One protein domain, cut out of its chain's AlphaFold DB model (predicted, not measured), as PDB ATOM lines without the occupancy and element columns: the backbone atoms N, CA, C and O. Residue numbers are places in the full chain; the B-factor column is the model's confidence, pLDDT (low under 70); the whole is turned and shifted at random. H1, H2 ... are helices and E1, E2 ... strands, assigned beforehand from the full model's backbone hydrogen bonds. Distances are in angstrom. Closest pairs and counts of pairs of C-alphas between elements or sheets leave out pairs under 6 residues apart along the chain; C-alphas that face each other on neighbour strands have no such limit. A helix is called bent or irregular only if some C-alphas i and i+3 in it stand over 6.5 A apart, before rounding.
ATOM      1  N   ILE A  28     -16.318  20.117 -29.888       92.69
ATOM      2  CA  ILE A  28     -15.474  19.844 -28.734       92.69
ATOM      3  C   ILE A  28     -16.392  19.410 -27.594       92.69
ATOM      4  O   ILE A  28     -17.230  20.169 -27.113       92.69
ATOM      5  N   HIS A  29     -16.222  18.176 -27.140       94.56
ATOM      6  CA  HIS A  29     -16.967  17.644 -26.007       94.56
ATOM      7  C   HIS A  29     -16.253  18.030 -24.706       94.56
ATOM      8  O   HIS A  29     -15.049  17.817 -24.573       94.56
ATOM      9  N   TYR A  30     -16.960  18.624 -23.750       94.94
ATOM     10  CA  TYR A  30     -16.351  19.212 -22.557       94.94
ATOM     11  C   TYR A  30     -16.969  18.692 -21.258       94.94
ATOM     12  O   TYR A  30     -18.156  18.888 -20.995       94.94
ATOM     13  N   THR A  31     -16.143  18.112 -20.390       94.56
ATOM     14  CA  THR A  31     -16.546  17.746 -19.025       94.56
ATOM     15  C   THR A  31     -15.926  18.685 -18.005       94.56
ATOM     16  O   THR A  31     -14.725  18.962 -18.026       94.56
ATOM     17  N   TYR A  32     -16.745  19.164 -17.069       93.62
ATOM     18  CA  TYR A  32     -16.229  19.945 -15.952       93.62
ATOM     19  C   TYR A  32     -15.435  19.044 -14.997       93.62
ATOM     20  O   TYR A  32     -14.286  19.335 -14.697       93.62
ATOM     21  N   TRP A  33     -15.989  17.907 -14.581       94.00
ATOM     22  CA  TRP A  33     -15.284  16.938 -13.739       94.00
ATOM     23  C   TRP A  33     -14.607  15.847 -14.586       94.00
ATOM     24  O   TRP A  33     -15.175  15.359 -15.562       94.00
ATOM     25  N   PHE A  34     -13.401  15.426 -14.204       96.44
ATOM     26  CA  PHE A  34     -12.640  14.336 -14.817       96.44
ATOM     27  C   PHE A  34     -13.018  12.974 -14.219       96.44
ATOM     28  O   PHE A  34     -12.211  12.259 -13.613       96.44
ATOM     29  N   ASP A  35     -14.295  12.640 -14.361       92.50
ATOM     30  CA  ASP A  35     -14.959  11.548 -13.666       92.50
ATOM     31  C   ASP A  35     -15.641  10.565 -14.643       92.50
ATOM     32  O   ASP A  35     -15.157  10.306 -15.748       92.50
ATOM     33  N   HIS A  36     -16.759   9.963 -14.240       91.25
ATOM     34  CA  HIS A  36     -17.510   9.027 -15.064       91.25
ATOM     35  C   HIS A  36     -17.954   9.593 -16.429       91.25
ATOM     36  O   HIS A  36     -18.006   8.829 -17.396       91.25
ATOM     37  N   HIS A  37     -18.185  10.904 -16.564       92.44
ATOM     38  CA  HIS A  37     -18.484  11.512 -17.864       92.44
ATOM     39  C   HIS A  37     -17.262  11.514 -18.783       92.44
ATOM     40  O   HIS A  37     -17.370  11.183 -19.965       92.44
ATOM     41  N   ALA A  38     -16.073  11.791 -18.239       96.25
ATOM     42  CA  ALA A  38     -14.831  11.664 -18.993       96.25
ATOM     43  C   ALA A  38     -14.601  10.208 -19.436       96.25
ATOM     44  O   ALA A  38     -14.122   9.967 -20.544       96.25
ATOM     45  N   THR A  39     -15.000   9.224 -18.621       96.00
ATOM     46  CA  THR A  39     -14.980   7.802 -19.014       96.00
ATOM     47  C   THR A  39     -15.918   7.530 -20.188       96.00
ATOM     48  O   THR A  39     -15.513   6.875 -21.148       96.00
ATOM     49  N   LEU A  40     -17.142   8.059 -20.153       95.88
ATOM     50  CA  LEU A  40     -18.119   7.939 -21.239       95.88
ATOM     51  C   LEU A  40     -17.569   8.528 -22.549       95.88
ATOM     52  O   LEU A  40     -17.551   7.843 -23.573       95.88
ATOM     53  N   LEU A  41     -17.036   9.754 -22.512       96.69
ATOM     54  CA  LEU A  41     -16.431  10.389 -23.689       96.69
ATOM     55  C   LEU A  41     -15.191   9.639 -24.181       96.69
ATOM     56  O   LEU A  41     -14.959   9.558 -25.385       96.69
ATOM     57  N   SER A  42     -14.435   9.012 -23.281       97.56
ATOM     58  CA  SER A  42     -13.307   8.156 -23.660       97.56
ATOM     59  C   SER A  42     -13.749   6.908 -24.417       97.56
ATOM     60  O   SER A  42     -13.081   6.517 -25.370       97.56
ATOM     61  N   ILE A  43     -14.885   6.308 -24.046       96.69
ATOM     62  CA  ILE A  43     -15.481   5.176 -24.775       96.69
ATOM     63  C   ILE A  43     -15.945   5.613 -26.168       96.69
ATOM     64  O   ILE A  43     -15.728   4.901 -27.144       96.69
ATOM     65  N   LEU A  44     -16.566   6.786 -26.291       96.31
ATOM     66  CA  LEU A  44     -16.951   7.304 -27.606       96.31
ATOM     67  C   LEU A  44     -15.732   7.617 -28.468       96.31
ATOM     68  O   LEU A  44     -15.694   7.269 -29.649       96.31
ATOM     69  N   LYS A  45     -14.705   8.226 -27.874       96.94
ATOM     70  CA  LYS A  45     -13.474   8.575 -28.576       96.94
ATOM     71  C   LYS A  45     -12.703   7.330 -29.021       96.94
ATOM     72  O   LYS A  45     -12.205   7.323 -30.142       96.94
ATOM     73  N   SER A  46     -12.661   6.273 -28.207       97.00
ATOM     74  CA  SER A  46     -12.021   4.999 -28.569       97.00
ATOM     75  C   SER A  46     -12.725   4.272 -29.714       97.00
ATOM     76  O   SER A  46     -12.079   3.570 -30.485       97.00
ATOM     77  N   LYS A  47     -14.035   4.488 -29.865       95.88
ATOM     78  CA  LYS A  47     -14.857   3.989 -30.976       95.88
ATOM     79  C   LYS A  47     -14.878   4.925 -32.192       95.88
ATOM     80  O   LYS A  47     -15.657   4.691 -33.109       95.88
ATOM     81  N   ASN A  48     -14.074   5.994 -32.203       95.31
ATOM     82  CA  ASN A  48     -14.076   7.038 -33.239       95.31
ATOM     83  C   ASN A  48     -15.440   7.728 -33.453       95.31
ATOM     84  O   ASN A  48     -15.680   8.305 -34.508       95.31
ATOM     85  N   LYS A  49     -16.322   7.704 -32.446       95.00
ATOM     86  CA  LYS A  49     -17.656   8.323 -32.493       95.00
ATOM     87  C   LYS A  49     -17.635   9.834 -32.246       95.00
ATOM     88  O   LYS A  49     -18.580  10.525 -32.599       95.00
ATOM     89  N   ILE A  50     -16.561  10.341 -31.639       95.12
ATOM     90  CA  ILE A  50     -16.316  11.774 -31.432       95.12
ATOM     91  C   ILE A  50     -14.873  12.127 -31.793       95.12
ATOM     92  O   ILE A  50     -13.967  11.292 -31.687       95.12
ATOM     93  N   GLN A  51     -14.630  13.378 -32.190       94.31
ATOM     94  CA  GLN A  51     -13.290  13.821 -32.580       94.31
ATOM     95  C   GLN A  51     -12.472  14.381 -31.419       94.31
ATOM     96  O   GLN A  51     -11.312  14.001 -31.270       94.31
ATOM     97  N   TYR A  52     -13.046  15.230 -30.572       94.69
ATOM     98  CA  TYR A  52     -12.287  15.894 -29.516       94.69
ATOM     99  C   TYR A  52     -13.068  15.907 -28.222       94.69
ATOM    100  O   TYR A  52     -14.236  16.280 -28.205       94.69
ATOM    101  N   PHE A  53     -12.405  15.569 -27.121       96.44
ATOM    102  CA  PHE A  53     -12.939  15.921 -25.818       96.44
ATOM    103  C   PHE A  53     -11.865  16.484 -24.906       96.44
ATOM    104  O   PHE A  53     -10.719  16.024 -24.889       96.44
ATOM    105  N   ILE A  54     -12.256  17.487 -24.143       97.62
ATOM    106  CA  ILE A  54     -11.435  18.129 -23.131       97.62
ATOM    107  C   ILE A  54     -12.139  18.010 -21.784       97.62
ATOM    108  O   ILE A  54     -13.363  17.932 -21.711       97.62
ATOM    109  N   SER A  55     -11.366  17.991 -20.707       97.44
ATOM    110  CA  SER A  55     -11.923  18.001 -19.355       97.44
ATOM    111  C   SER A  55     -11.200  19.015 -18.497       97.44
ATOM    112  O   SER A  55     -10.033  19.322 -18.752       97.44
ATOM    113  N   ARG A  56     -11.857  19.483 -17.440       97.06
ATOM    114  CA  ARG A  56     -11.158  19.986 -16.258       97.06
ATOM    115  C   ARG A  56     -10.988  18.872 -15.233       97.06
ATOM    116  O   ARG A  56     -11.697  17.873 -15.295       97.06
ATOM    117  N   ALA A  57     -10.012  19.034 -14.348       96.81
ATOM    118  CA  ALA A  57      -9.835  18.204 -13.163       96.81
ATOM    119  C   ALA A  57      -9.674  19.086 -11.923       96.81
ATOM    120  O   ALA A  57      -8.886  20.043 -11.913       96.81
ATOM    121  N   HIS A  58     -10.406  18.725 -10.876       93.06
ATOM    122  CA  HIS A  58     -10.469  19.390  -9.581       93.06
ATOM    123  C   HIS A  58      -9.991  18.443  -8.483       93.06
ATOM    124  O   HIS A  58      -9.517  17.351  -8.744       93.06
ATOM    125  N   GLY A  59     -10.071  18.855  -7.219       92.50
ATOM    126  CA  GLY A  59      -9.518  18.054  -6.132       92.50
ATOM    127  C   GLY A  59     -10.036  16.605  -6.096       92.50
ATOM    128  O   GLY A  59      -9.249  15.663  -6.138       92.50
ATOM    129  N   TYR A  60     -11.350  16.418  -6.014       92.00
ATOM    130  CA  TYR A  60     -11.954  15.100  -5.766       92.00
ATOM    131  C   TYR A  60     -11.867  14.128  -6.964       92.00
ATOM    132  O   TYR A  60     -11.745  12.913  -6.818       92.00
ATOM    133  N   ASP A  61     -11.891  14.664  -8.175       94.81
ATOM    134  CA  ASP A  61     -11.726  13.973  -9.452       94.81
ATOM    135  C   ASP A  61     -10.274  14.002  -9.948       94.81
ATOM    136  O   ASP A  61     -10.022  13.739 -11.118       94.81
ATOM    137  N   LEU A  62      -9.293  14.271  -9.087       97.06
ATOM    138  CA  LEU A  62      -7.872  14.244  -9.443       97.06
ATOM    139  C   LEU A  62      -7.059  13.391  -8.485       97.06
ATOM    140  O   LEU A  62      -6.343  12.500  -8.940       97.06
ATOM    141  N   TYR A  63      -7.200  13.674  -7.193       97.06
ATOM    142  CA  TYR A  63      -6.430  13.086  -6.110       97.06
ATOM    143  C   TYR A  63      -7.035  11.746  -5.688       97.06
ATOM    144  O   TYR A  63      -8.143  11.692  -5.155       97.06
ATOM    145  N   ASN A  64      -6.298  10.660  -5.908       94.56
ATOM    146  CA  ASN A  64      -6.697   9.308  -5.511       94.56
ATOM    147  C   ASN A  64      -7.005   9.203  -4.013       94.56
ATOM    148  O   ASN A  64      -7.973   8.565  -3.624       94.56
ATOM    149  N   GLU A  65      -6.180   9.845  -3.194       94.62
ATOM    150  CA  GLU A  65      -6.244   9.873  -1.735       94.62
ATOM    151  C   GLU A  65      -7.495  10.570  -1.184       94.62
ATOM    152  O   GLU A  65      -7.792  10.455  -0.002       94.62
ATOM    153  N   ARG A  66      -8.246  11.287  -2.031       93.50
ATOM    154  CA  ARG A  66      -9.540  11.874  -1.657       93.50
ATOM    155  C   ARG A  66     -10.715  10.928  -1.885       93.50
ATOM    156  O   ARG A  66     -11.841  11.298  -1.564       93.50
ATOM    157  N   ARG A  67     -10.480   9.746  -2.460       88.38
ATOM    158  CA  ARG A  67     -11.483   8.686  -2.596       88.38
ATOM    159  C   ARG A  67     -11.278   7.637  -1.521       88.38
ATOM    160  O   ARG A  67     -10.140   7.304  -1.203       88.38
ATOM    161  N   GLU A  68     -12.380   7.090  -1.024       88.19
ATOM    162  CA  GLU A  68     -12.362   6.026  -0.015       88.19
ATOM    163  C   GLU A  68     -11.578   4.806  -0.505       88.19
ATOM    164  O   GLU A  68     -10.821   4.198   0.245       88.19
ATOM    165  N   GLU A  69     -11.685   4.487  -1.795       88.06
ATOM    166  CA  GLU A  69     -11.002   3.349  -2.396       88.06
ATOM    167  C   GLU A  69      -9.528   3.628  -2.735       88.06
ATOM    168  O   GLU A  69      -8.816   2.721  -3.164       88.06
ATOM    169  N   GLY A  70      -9.050   4.869  -2.596       92.88
ATOM    170  CA  GLY A  70      -7.665   5.243  -2.899       92.88
ATOM    171  C   GLY A  70      -7.310   5.220  -4.393       92.88
ATOM    172  O   GLY A  70      -6.130   5.258  -4.761       92.88
ATOM    173  N   TYR A  71      -8.298   5.153  -5.291       93.31
ATOM    174  CA  TYR A  71      -8.084   5.250  -6.735       93.31
ATOM    175  C   TYR A  71      -9.279   5.854  -7.473       93.31
ATOM    176  O   TYR A  71     -10.401   5.881  -6.978       93.31
ATOM    177  N   ILE A  72      -9.026   6.324  -8.699       93.94
ATOM    178  CA  ILE A  72     -10.071   6.809  -9.603       93.94
ATOM    179  C   ILE A  72     -10.270   5.778 -10.724       93.94
ATOM    180  O   ILE A  72      -9.335   5.525 -11.497       93.94
ATOM    181  N   PRO A  73     -11.460   5.159 -10.827       92.56
ATOM    182  CA  PRO A  73     -11.748   4.181 -11.867       92.56
ATOM    183  C   PRO A  73     -11.513   4.737 -13.274       92.56
ATOM    184  O   PRO A  73     -11.861   5.876 -13.571       92.56
ATOM    185  N   PHE A  74     -10.947   3.908 -14.156       95.12
ATOM    186  CA  PHE A  74     -10.712   4.223 -15.575       95.12
ATOM    187  C   PHE A  74      -9.781   5.412 -15.852       95.12
ATOM    188  O   PHE A  74      -9.686   5.844 -16.998       95.12
ATOM    189  N   ARG A  75      -9.018   5.895 -14.864       96.88
ATOM    190  CA  ARG A  75      -8.103   7.038 -15.028       96.88
ATOM    191  C   ARG A  75      -7.178   6.924 -16.241       96.88
ATOM    192  O   ARG A  75      -7.058   7.872 -17.011       96.88
ATOM    193  N   LYS A  76      -6.571   5.755 -16.466       97.50
ATOM    194  CA  LYS A  76      -5.714   5.532 -17.644       97.50
ATOM    195  C   LYS A  76      -6.483   5.672 -18.961       97.50
ATOM    196  O   LYS A  76      -6.000   6.341 -19.862       97.50
ATOM    197  N   LEU A  77      -7.696   5.119 -19.046       97.69
ATOM    198  CA  LEU A  77      -8.560   5.251 -20.224       97.69
ATOM    199  C   LEU A  77      -8.910   6.723 -20.486       97.69
ATOM    200  O   LEU A  77      -8.797   7.196 -21.614       97.69
ATOM    201  N   GLN A  78      -9.281   7.450 -19.429       98.12
ATOM    202  CA  GLN A  78      -9.601   8.874 -19.504       98.12
ATOM    203  C   GLN A  78      -8.424   9.686 -20.050       98.12
ATOM    204  O   GLN A  78      -8.575  10.463 -20.991       98.12
ATOM    205  N   LEU A  79      -7.229   9.476 -19.499       98.44
ATOM    206  CA  LEU A  79      -6.011  10.170 -19.918       98.44
ATOM    207  C   LEU A  79      -5.577   9.783 -21.335       98.44
ATOM    208  O   LEU A  79      -5.164  10.646 -22.114       98.44
ATOM    209  N   GLN A  80      -5.724   8.508 -21.699       98.50
ATOM    210  CA  GLN A  80      -5.406   7.998 -23.029       98.50
ATOM    211  C   GLN A  80      -6.223   8.699 -24.117       98.50
ATOM    212  O   GLN A  80      -5.655   9.059 -25.149       98.50
ATOM    213  N   TYR A  81      -7.514   8.950 -23.889       98.44
ATOM    214  CA  TYR A  81      -8.402   9.493 -24.921       98.44
ATOM    215  C   TYR A  81      -8.700  10.987 -24.801       98.44
ATOM    216  O   TYR A  81      -9.105  11.593 -25.795       98.44
ATOM    217  N   ALA A  82      -8.440  11.615 -23.651       98.25
ATOM    218  CA  ALA A  82      -8.565  13.063 -23.518       98.25
ATOM    219  C   ALA A  82      -7.673  13.779 -24.540       98.25
ATOM    220  O   ALA A  82      -6.515  13.410 -24.749       98.25
ATOM    221  N   THR A  83      -8.214  14.821 -25.168       98.31
ATOM    222  CA  THR A  83      -7.460  15.714 -26.060       98.31
ATOM    223  C   THR A  83      -6.599  16.664 -25.232       98.31
ATOM    224  O   THR A  83      -5.398  16.791 -25.469       98.31
ATOM    225  N   LYS A  84      -7.201  17.290 -24.215       98.31
ATOM    226  CA  LYS A  84      -6.522  18.089 -23.188       98.31
ATOM    227  C   LYS A  84      -7.207  17.907 -21.837       98.31
ATOM    228  O   LYS A  84      -8.426  17.755 -21.769       98.31
ATOM    229  N   LEU A  85      -6.411  17.966 -20.775       98.50
ATOM    230  CA  LEU A  85      -6.881  18.026 -19.397       98.50
ATOM    231  C   LEU A  85      -6.431  19.355 -18.789       98.50
ATOM    232  O   LEU A  85      -5.236  19.651 -18.747       98.50
ATOM    233  N   TYR A  86      -7.392  20.146 -18.331       98.19
ATOM    234  CA  TYR A  86      -7.169  21.451 -17.729       98.19
ATOM    235  C   TYR A  86      -7.194  21.350 -16.202       98.19
ATOM    236  O   TYR A  86      -8.199  20.982 -15.601       98.19
ATOM    237  N   LEU A  87      -6.079  21.682 -15.564       98.06
ATOM    238  CA  LEU A  87      -5.905  21.586 -14.122       98.06
ATOM    239  C   LEU A  87      -6.173  22.947 -13.496       98.06
ATOM    240  O   LEU A  87      -5.595  23.948 -13.913       98.06
ATOM    241  N   VAL A  88      -7.012  22.977 -12.463       96.56
ATOM    242  CA  VAL A  88      -7.417  24.232 -11.803       96.56
ATOM    243  C   VAL A  88      -6.425  24.729 -10.750       96.56
ATOM    244  O   VAL A  88      -6.641  25.769 -10.137       96.56
ATOM    245  N   SER A  89      -5.336  23.995 -10.514       96.44
ATOM    246  CA  SER A  89      -4.294  24.375  -9.558       96.44
ATOM    247  C   SER A  89      -2.923  23.848  -9.977       96.44
ATOM    248  O   SER A  89      -2.816  22.806 -10.626       96.44
ATOM    249  N   LYS A  90      -1.864  24.551  -9.555       97.62
ATOM    250  CA  LYS A  90      -0.474  24.121  -9.770       97.62
ATOM    251  C   LYS A  90      -0.185  22.791  -9.065       97.62
ATOM    252  O   LYS A  90       0.443  21.923  -9.654       97.62
ATOM    253  N   ASN A  91      -0.725  22.603  -7.860       98.06
ATOM    254  CA  ASN A  91      -0.606  21.342  -7.122       98.06
ATOM    255  C   ASN A  91      -1.234  20.181  -7.897       98.06
ATOM    256  O   ASN A  91      -0.623  19.125  -8.014       98.06
ATOM    257  N   GLY A  92      -2.408  20.401  -8.493       97.88
ATOM    258  CA  GLY A  92      -3.063  19.386  -9.310       97.88
ATOM    259  C   GLY A  92      -2.269  19.034 -10.567       97.88
ATOM    260  O   GLY A  92      -2.151  17.859 -10.912       97.88
ATOM    261  N   LEU A  93      -1.678  20.036 -11.226       98.50
ATOM    262  CA  LEU A  93      -0.780  19.814 -12.360       98.50
ATOM    263  C   LEU A  93       0.448  18.994 -11.967       98.50
ATOM    264  O   LEU A  93       0.773  18.029 -12.657       98.50
ATOM    265  N   ASN A  94       1.104  19.350 -10.866       98.56
ATOM    266  CA  ASN A  94       2.271  18.620 -10.382       98.56
ATOM    267  C   ASN A  94       1.903  17.164 -10.065       98.56
ATOM    268  O   ASN A  94       2.537  16.253 -10.586       98.56
ATOM    269  N   TYR A  95       0.813  16.957  -9.320       98.56
ATOM    270  CA  TYR A  95       0.325  15.631  -8.941       98.56
ATOM    271  C   TYR A  95       0.081  14.718 -10.145       98.56
ATOM    272  O   TYR A  95       0.561  13.587 -10.184       98.56
ATOM    273  N   ILE A  96      -0.669  15.192 -11.148       98.25
ATOM    274  CA  ILE A  96      -0.994  14.350 -12.306       98.25
ATOM    275  C   ILE A  96       0.223  14.114 -13.202       98.25
ATOM    276  O   ILE A  96       0.338  13.042 -13.790       98.25
ATOM    277  N   THR A  97       1.140  15.083 -13.282       98.44
ATOM    278  CA  THR A  97       2.379  14.956 -14.062       98.44
ATOM    279  C   THR A  97       3.313  13.926 -13.443       98.44
ATOM    280  O   THR A  97       3.855  13.099 -14.165       98.44
ATOM    281  N   GLU A  98       3.458  13.931 -12.119       98.25
ATOM    282  CA  GLU A  98       4.268  12.947 -11.396       98.25
ATOM    283  C   GLU A  98       3.674  11.537 -11.499       98.25
ATOM    284  O   GLU A  98       4.387  10.568 -11.744       98.25
ATOM    285  N   LYS A  99       2.351  11.419 -11.358       97.62
ATOM    286  CA  LYS A  99       1.669  10.120 -11.307       97.62
ATOM    287  C   LYS A  99       1.446   9.471 -12.673       97.62
ATOM    288  O   LYS A  99       1.385   8.245 -12.756       97.62
ATOM    289  N   TYR A 100       1.277  10.280 -13.718       97.94
ATOM    290  CA  TYR A 100       1.008   9.835 -15.088       97.94
ATOM    291  C   TYR A 100       1.815  10.668 -16.103       97.94
ATOM    292  O   TYR A 100       1.226  11.439 -16.881       97.94
ATOM    293  N   PRO A 101       3.157  10.565 -16.084       98.12
ATOM    294  CA  PRO A 101       4.040  11.370 -16.928       98.12
ATOM    295  C   PRO A 101       3.857  11.084 -18.423       98.12
ATOM    296  O   PRO A 101       4.072  11.969 -19.251       98.12
ATOM    297  N   GLU A 102       3.380   9.893 -18.794       98.38
ATOM    298  CA  GLU A 102       3.185   9.485 -20.187       98.38
ATOM    299  C   GLU A 102       2.145  10.337 -20.941       98.38
ATOM    300  O   GLU A 102       2.140  10.368 -22.171       98.38
ATOM    301  N   TYR A 103       1.294  11.080 -20.222       98.38
ATOM    302  CA  TYR A 103       0.302  11.985 -20.814       98.38
ATOM    303  C   TYR A 103       0.591  13.469 -20.559       98.38
ATOM    304  O   TYR A 103      -0.278  14.304 -20.820       98.38
ATOM    305  N   GLN A 104       1.796  13.833 -20.103       97.75
ATOM    306  CA  GLN A 104       2.164  15.212 -19.752       97.75
ATOM    307  C   GLN A 104       1.823  16.235 -20.845       97.75
ATOM    308  O   GLN A 104       1.327  17.323 -20.549       97.75
ATOM    309  N   ALA A 105       2.013  15.880 -22.120       98.31
ATOM    310  CA  ALA A 105       1.708  16.752 -23.257       98.31
ATOM    311  C   ALA A 105       0.224  17.172 -23.342       98.31
ATOM    312  O   ALA A 105      -0.128  18.121 -24.053       98.31
ATOM    313  N   LYS A 106      -0.673  16.482 -22.630       98.50
ATOM    314  CA  LYS A 106      -2.111  16.766 -22.585       98.50
ATOM    315  C   LYS A 106      -2.502  17.721 -21.460       98.50
ATOM    316  O   LYS A 106      -3.600  18.274 -21.508       98.50
ATOM    317  N   TYR A 107      -1.638  17.924 -20.471       98.50
ATOM    318  CA  TYR A 107      -1.954  18.710 -19.285       98.50
ATOM    319  C   TYR A 107      -1.767  20.200 -19.541       98.50
ATOM    320  O   TYR A 107      -0.811  20.629 -20.188       98.50
ATOM    321  N   LYS A 108      -2.691  21.011 -19.026       98.19
ATOM    322  CA  LYS A 108      -2.581  22.469 -19.065       98.19
ATOM    323  C   LYS A 108      -3.124  23.084 -17.785       98.19
ATOM    324  O   LYS A 108      -4.222  22.757 -17.358       98.19
ATOM    325  N   LEU A 109      -2.376  24.001 -17.185       97.25
ATOM    326  CA  LEU A 109      -2.867  24.801 -16.065       97.25
ATOM    327  C   LEU A 109      -3.899  25.824 -16.567       97.25
ATOM    328  O   LEU A 109      -3.644  26.539 -17.535       97.25
ATOM    329  N   SER A 110      -5.059  25.884 -15.919       95.06
ATOM    330  CA  SER A 110      -6.109  26.881 -16.147       95.06
ATOM    331  C   SER A 110      -6.909  27.055 -14.859       95.06
ATOM    332  O   SER A 110      -7.810  26.266 -14.570       95.06
ATOM    333  N   TYR A 111      -6.553  28.080 -14.082       91.69
ATOM    334  CA  TYR A 111      -7.243  28.440 -12.843       91.69
ATOM    335  C   TYR A 111      -8.721  28.771 -13.087       91.69
ATOM    336  O   TYR A 111      -9.091  29.246 -14.163       91.69
ATOM    337  N   LEU A 112      -9.555  28.543 -12.070       86.75
ATOM    338  CA  LEU A 112     -10.912  29.083 -12.034       86.75
ATOM    339  C   LEU A 112     -10.806  30.552 -11.625       86.75
ATOM    340  O   LEU A 112     -10.459  30.856 -10.487       86.75
ATOM    341  N   GLY A 113     -11.007  31.447 -12.585       78.19
ATOM    342  CA  GLY A 113     -11.041  32.883 -12.340       78.19
ATOM    343  C   GLY A 113     -12.463  33.344 -12.048       78.19
ATOM    344  O   GLY A 113     -13.416  32.831 -12.632       78.19
ATOM    345  N   ILE A 114     -12.584  34.334 -11.173       62.50
ATOM    346  CA  ILE A 114     -13.760  35.195 -11.091       62.50
ATOM    347  C   ILE A 114     -13.391  36.430 -11.917       62.50
ATOM    348  O   ILE A 114     -12.295  36.966 -11.743       62.50
ATOM    349  N   GLY A 130     -32.429  19.128 -10.206       41.50
ATOM    350  CA  GLY A 130     -31.623  18.513 -11.245       41.50
ATOM    351  C   GLY A 130     -32.408  18.073 -12.476       41.50
ATOM    352  O   GLY A 130     -33.510  17.540 -12.391       41.50
ATOM    353  N   PHE A 131     -31.739  18.239 -13.608       31.78
ATOM    354  CA  PHE A 131     -31.933  17.553 -14.875       31.78
ATOM    355  C   PHE A 131     -30.537  17.454 -15.511       31.78
ATOM    356  O   PHE A 131     -29.722  18.363 -15.360       31.78
ATOM    357  N   PHE A 132     -30.228  16.354 -16.204       39.75
ATOM    358  CA  PHE A 132     -29.031  16.289 -17.050       39.75
ATOM    359  C   PHE A 132     -29.232  17.233 -18.240       39.75
ATOM    360  O   PHE A 132     -29.764  16.835 -19.275       39.75
ATOM    361  N   GLU A 133     -28.860  18.497 -18.071       40.62
ATOM    362  CA  GLU A 133     -28.972  19.510 -19.110       40.62
ATOM    363  C   GLU A 133     -27.655  19.566 -19.896       40.62
ATOM    364  O   GLU A 133     -26.596  19.924 -19.376       40.62
ATOM    365  N   TYR A 134     -27.701  19.141 -21.162       50.34
ATOM    366  CA  TYR A 134     -26.605  19.359 -22.102       50.34
ATOM    367  C   TYR A 134     -26.741  20.762 -22.662       50.34
ATOM    368  O   TYR A 134     -27.696  21.046 -23.385       50.34
ATOM    369  N   GLN A 135     -25.778  21.629 -22.365       52.25
ATOM    370  CA  GLN A 135     -25.767  22.967 -22.935       52.25
ATOM    371  C   GLN A 135     -24.724  23.040 -24.042       52.25
ATOM    372  O   GLN A 135     -23.538  22.763 -23.845       52.25
ATOM    373  N   SER A 136     -25.189  23.391 -25.233       45.59
ATOM    374  CA  SER A 136     -24.323  23.723 -26.347       45.59
ATOM    375  C   SER A 136     -23.977  25.204 -26.340       45.59
ATOM    376  O   SER A 136     -24.877  26.043 -26.314       45.59
ATOM    377  N   PHE A 137     -22.691  25.521 -26.439       45.00
ATOM    378  CA  PHE A 137     -22.197  26.885 -26.591       45.00
ATOM    379  C   PHE A 137     -21.278  26.982 -27.806       45.00
ATOM    380  O   PHE A 137     -20.402  26.142 -28.006       45.00
ATOM    381  N   GLU A 138     -21.454  28.020 -28.614       32.81
ATOM    382  CA  GLU A 138     -20.590  28.304 -29.757       32.81
ATOM    383  C   GLU A 138     -19.458  29.239 -29.313       32.81
ATOM    384  O   GLU A 138     -19.711  30.328 -28.799       32.81
ATOM    385  N   ILE A 139     -18.198  28.818 -29.466       38.88
ATOM    386  CA  ILE A 139     -17.039  29.661 -29.141       38.88
ATOM    387  C   ILE A 139     -16.045  29.585 -30.303       38.88
ATOM    388  O   ILE A 139     -15.496  28.525 -30.586       38.88
ATOM    389  N   ASN A 140     -15.821  30.721 -30.978       33.34
ATOM    390  CA  ASN A 140     -14.815  30.930 -32.033       33.34
ATOM    391  C   ASN A 140     -14.702  29.785 -33.068       33.34
ATOM    392  O   ASN A 140     -13.689  29.091 -33.136       33.34
ATOM    393  N   LYS A 141     -15.728  29.658 -33.923       38.62
ATOM    394  CA  LYS A 141     -15.824  28.724 -35.071       38.62
ATOM    395  C   LYS A 141     -15.948  27.229 -34.727       38.62
ATOM    396  O   LYS A 141     -15.811  26.398 -35.623       38.62
ATOM    397  N   GLY A 142     -16.238  26.877 -33.473       48.81
ATOM    398  CA  GLY A 142     -16.512  25.503 -33.047       48.81
ATOM    399  C   GLY A 142     -17.653  25.412 -32.034       48.81
ATOM    400  O   GLY A 142     -17.868  26.317 -31.225       48.81
ATOM    401  N   PHE A 143     -18.380  24.296 -32.075       53.81
ATOM    402  CA  PHE A 143     -19.450  23.984 -31.130       53.81
ATOM    403  C   PHE A 143     -18.855  23.276 -29.907       53.81
ATOM    404  O   PHE A 143     -18.134  22.290 -30.055       53.81
ATOM    405  N   THR A 144     -19.126  23.761 -28.698       57.72
ATOM    406  CA  THR A 144     -18.748  23.088 -27.447       57.72
ATOM    407  C   THR A 144     -19.991  22.485 -26.817       57.72
ATOM    408  O   THR A 144     -20.966  23.193 -26.575       57.72
ATOM    409  N   ILE A 145     -19.960  21.185 -26.527       66.25
ATOM    410  CA  ILE A 145     -21.020  20.524 -25.758       66.25
ATOM    411  C   ILE A 145     -20.529  20.353 -24.336       66.25
ATOM    412  O   ILE A 145     -19.567  19.618 -24.101       66.25
ATOM    413  N   GLN A 146     -21.194  21.015 -23.396       69.94
ATOM    414  CA  GLN A 146     -20.910  20.863 -21.982       69.94
ATOM    415  C   GLN A 146     -21.802  19.790 -21.362       69.94
ATOM    416  O   GLN A 146     -23.026  19.803 -21.492       69.94
ATOM    417  N   TYR A 147     -21.150  18.862 -20.671       66.94
ATOM    418  CA  TYR A 147     -21.779  17.777 -19.932       66.94
ATOM    419  C   TYR A 147     -21.859  18.201 -18.460       66.94
ATOM    420  O   TYR A 147     -20.841  18.187 -17.760       66.94
ATOM    421  N   PHE A 148     -23.036  18.647 -18.012       44.34
ATOM    422  CA  PHE A 148     -23.289  19.003 -16.614       44.34
ATOM    423  C   PHE A 148     -23.872  17.826 -15.828       44.34
ATOM    424  O   PHE A 148     -24.578  16.978 -16.373       44.34
TER     425      PHE A 148
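AT A GLANCE: This is residues 28 to 114 and 130 to 148 of the 150 residues of an uncharacterized protein of bioreactor metagenome (UniProt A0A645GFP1). A strongly twisted wall of six strands has helices over one face: H1 over E1 and E2, H3 over E3 and E4, with H2 and H4 between these two helices. At the other end of the sheet the hairpin of E5 and E6 extends it beyond the helices, and residues 65 to 70 of a long link stick out. The 106 printed residues include four named helices and six named strands, in the order E1 H1 E2 H2 E3 H3 H4 E4 E5 E6. The mixed sheet runs E4 E3 E2 E1 E6 E5, and the class is mixed, helices and strands. The whole is compact, with a radius of gyration of the C-alphas of 13.6 A and spans of 36 by 35 by 33 A.

IN THESE COORDINATES: E1, residues 28 to 31, begins with C-alpha 28 at (-15.474, 19.844, -28.734). E2 is residues 52 to 57, 16.7 A long; E3 is residues 84 to 87, and E4 residues 107 to 109. E5, residues 134 to 139, is 15.7 A long, and E6, residues 142 to 147, is 16.1 A long and ends with C-alpha 147 at (-21.779, 17.777, -19.932). H1, residues 36 to 46, is 15.1 A long; H2 is residues 75 to 81. H3, residues 90 to 99, is 14.2 A long. H4, residues 101 to 106, is irregular: C-alphas 102 and 105 are 8.0 A apart.

HOW THE PARTS SIT: E2 is parallel to E1, with N 54 and O 29 2.8 A apart, and to E3, with N 86 and O 55 2.8 A apart. E4 is parallel to E3, N 87 to O 108 being 2.8 A. E6 is parallel to E1, N 30 to O 145 being 2.8 A, and antiparallel to E5, N 144 to O 137 being 2.8 A; these N and O pairs are within hydrogen-bond range. E1, H1, E2, then E2, H2, E3, then E3, H3 H4, E4 are strand-helix-strand units, parallel neighbour strands joined through helices, each with a right-handed crossover. The two layers are the sheet and, on one face, H1 and H3. H1 runs along the strands at a height over the sheet of 9.0 A, over E1 and only just over E2, on which 3 of its C-alphas fall. H3, at a height over the sheet of 9.1 A, runs along E3 and E4. H2 and H4 only graze the sheet. H1 and H2 touch, the C-alphas of Ser 42 and Tyr 81 being closest at 5.2 A, at a steep tilt of 40 degrees, the same way. H4 is close to but not clearly touching H2, at Leu 79 and Tyr 103, whose C-alphas are 6.6 A apart. Every O i to N i+4 pair is within hydrogen-bond range in H1, H2 and H3; in H4 0 of 2 are, beside 2 of 3 O i to N i+3 pairs.

THE WHOLE: The C-alphas of Glu 68 and Lys 141, 41.9 A apart, are the two farthest apart. Residues 115 to 129 are not printed, and C-alphas 114 and 130 are 24.4 A apart across the cut. The link from E2 to H2, 17 residues, is long. Mean pLDDT of the printed part is 86.7; residue 114 and residues 130 to 148 are under 70.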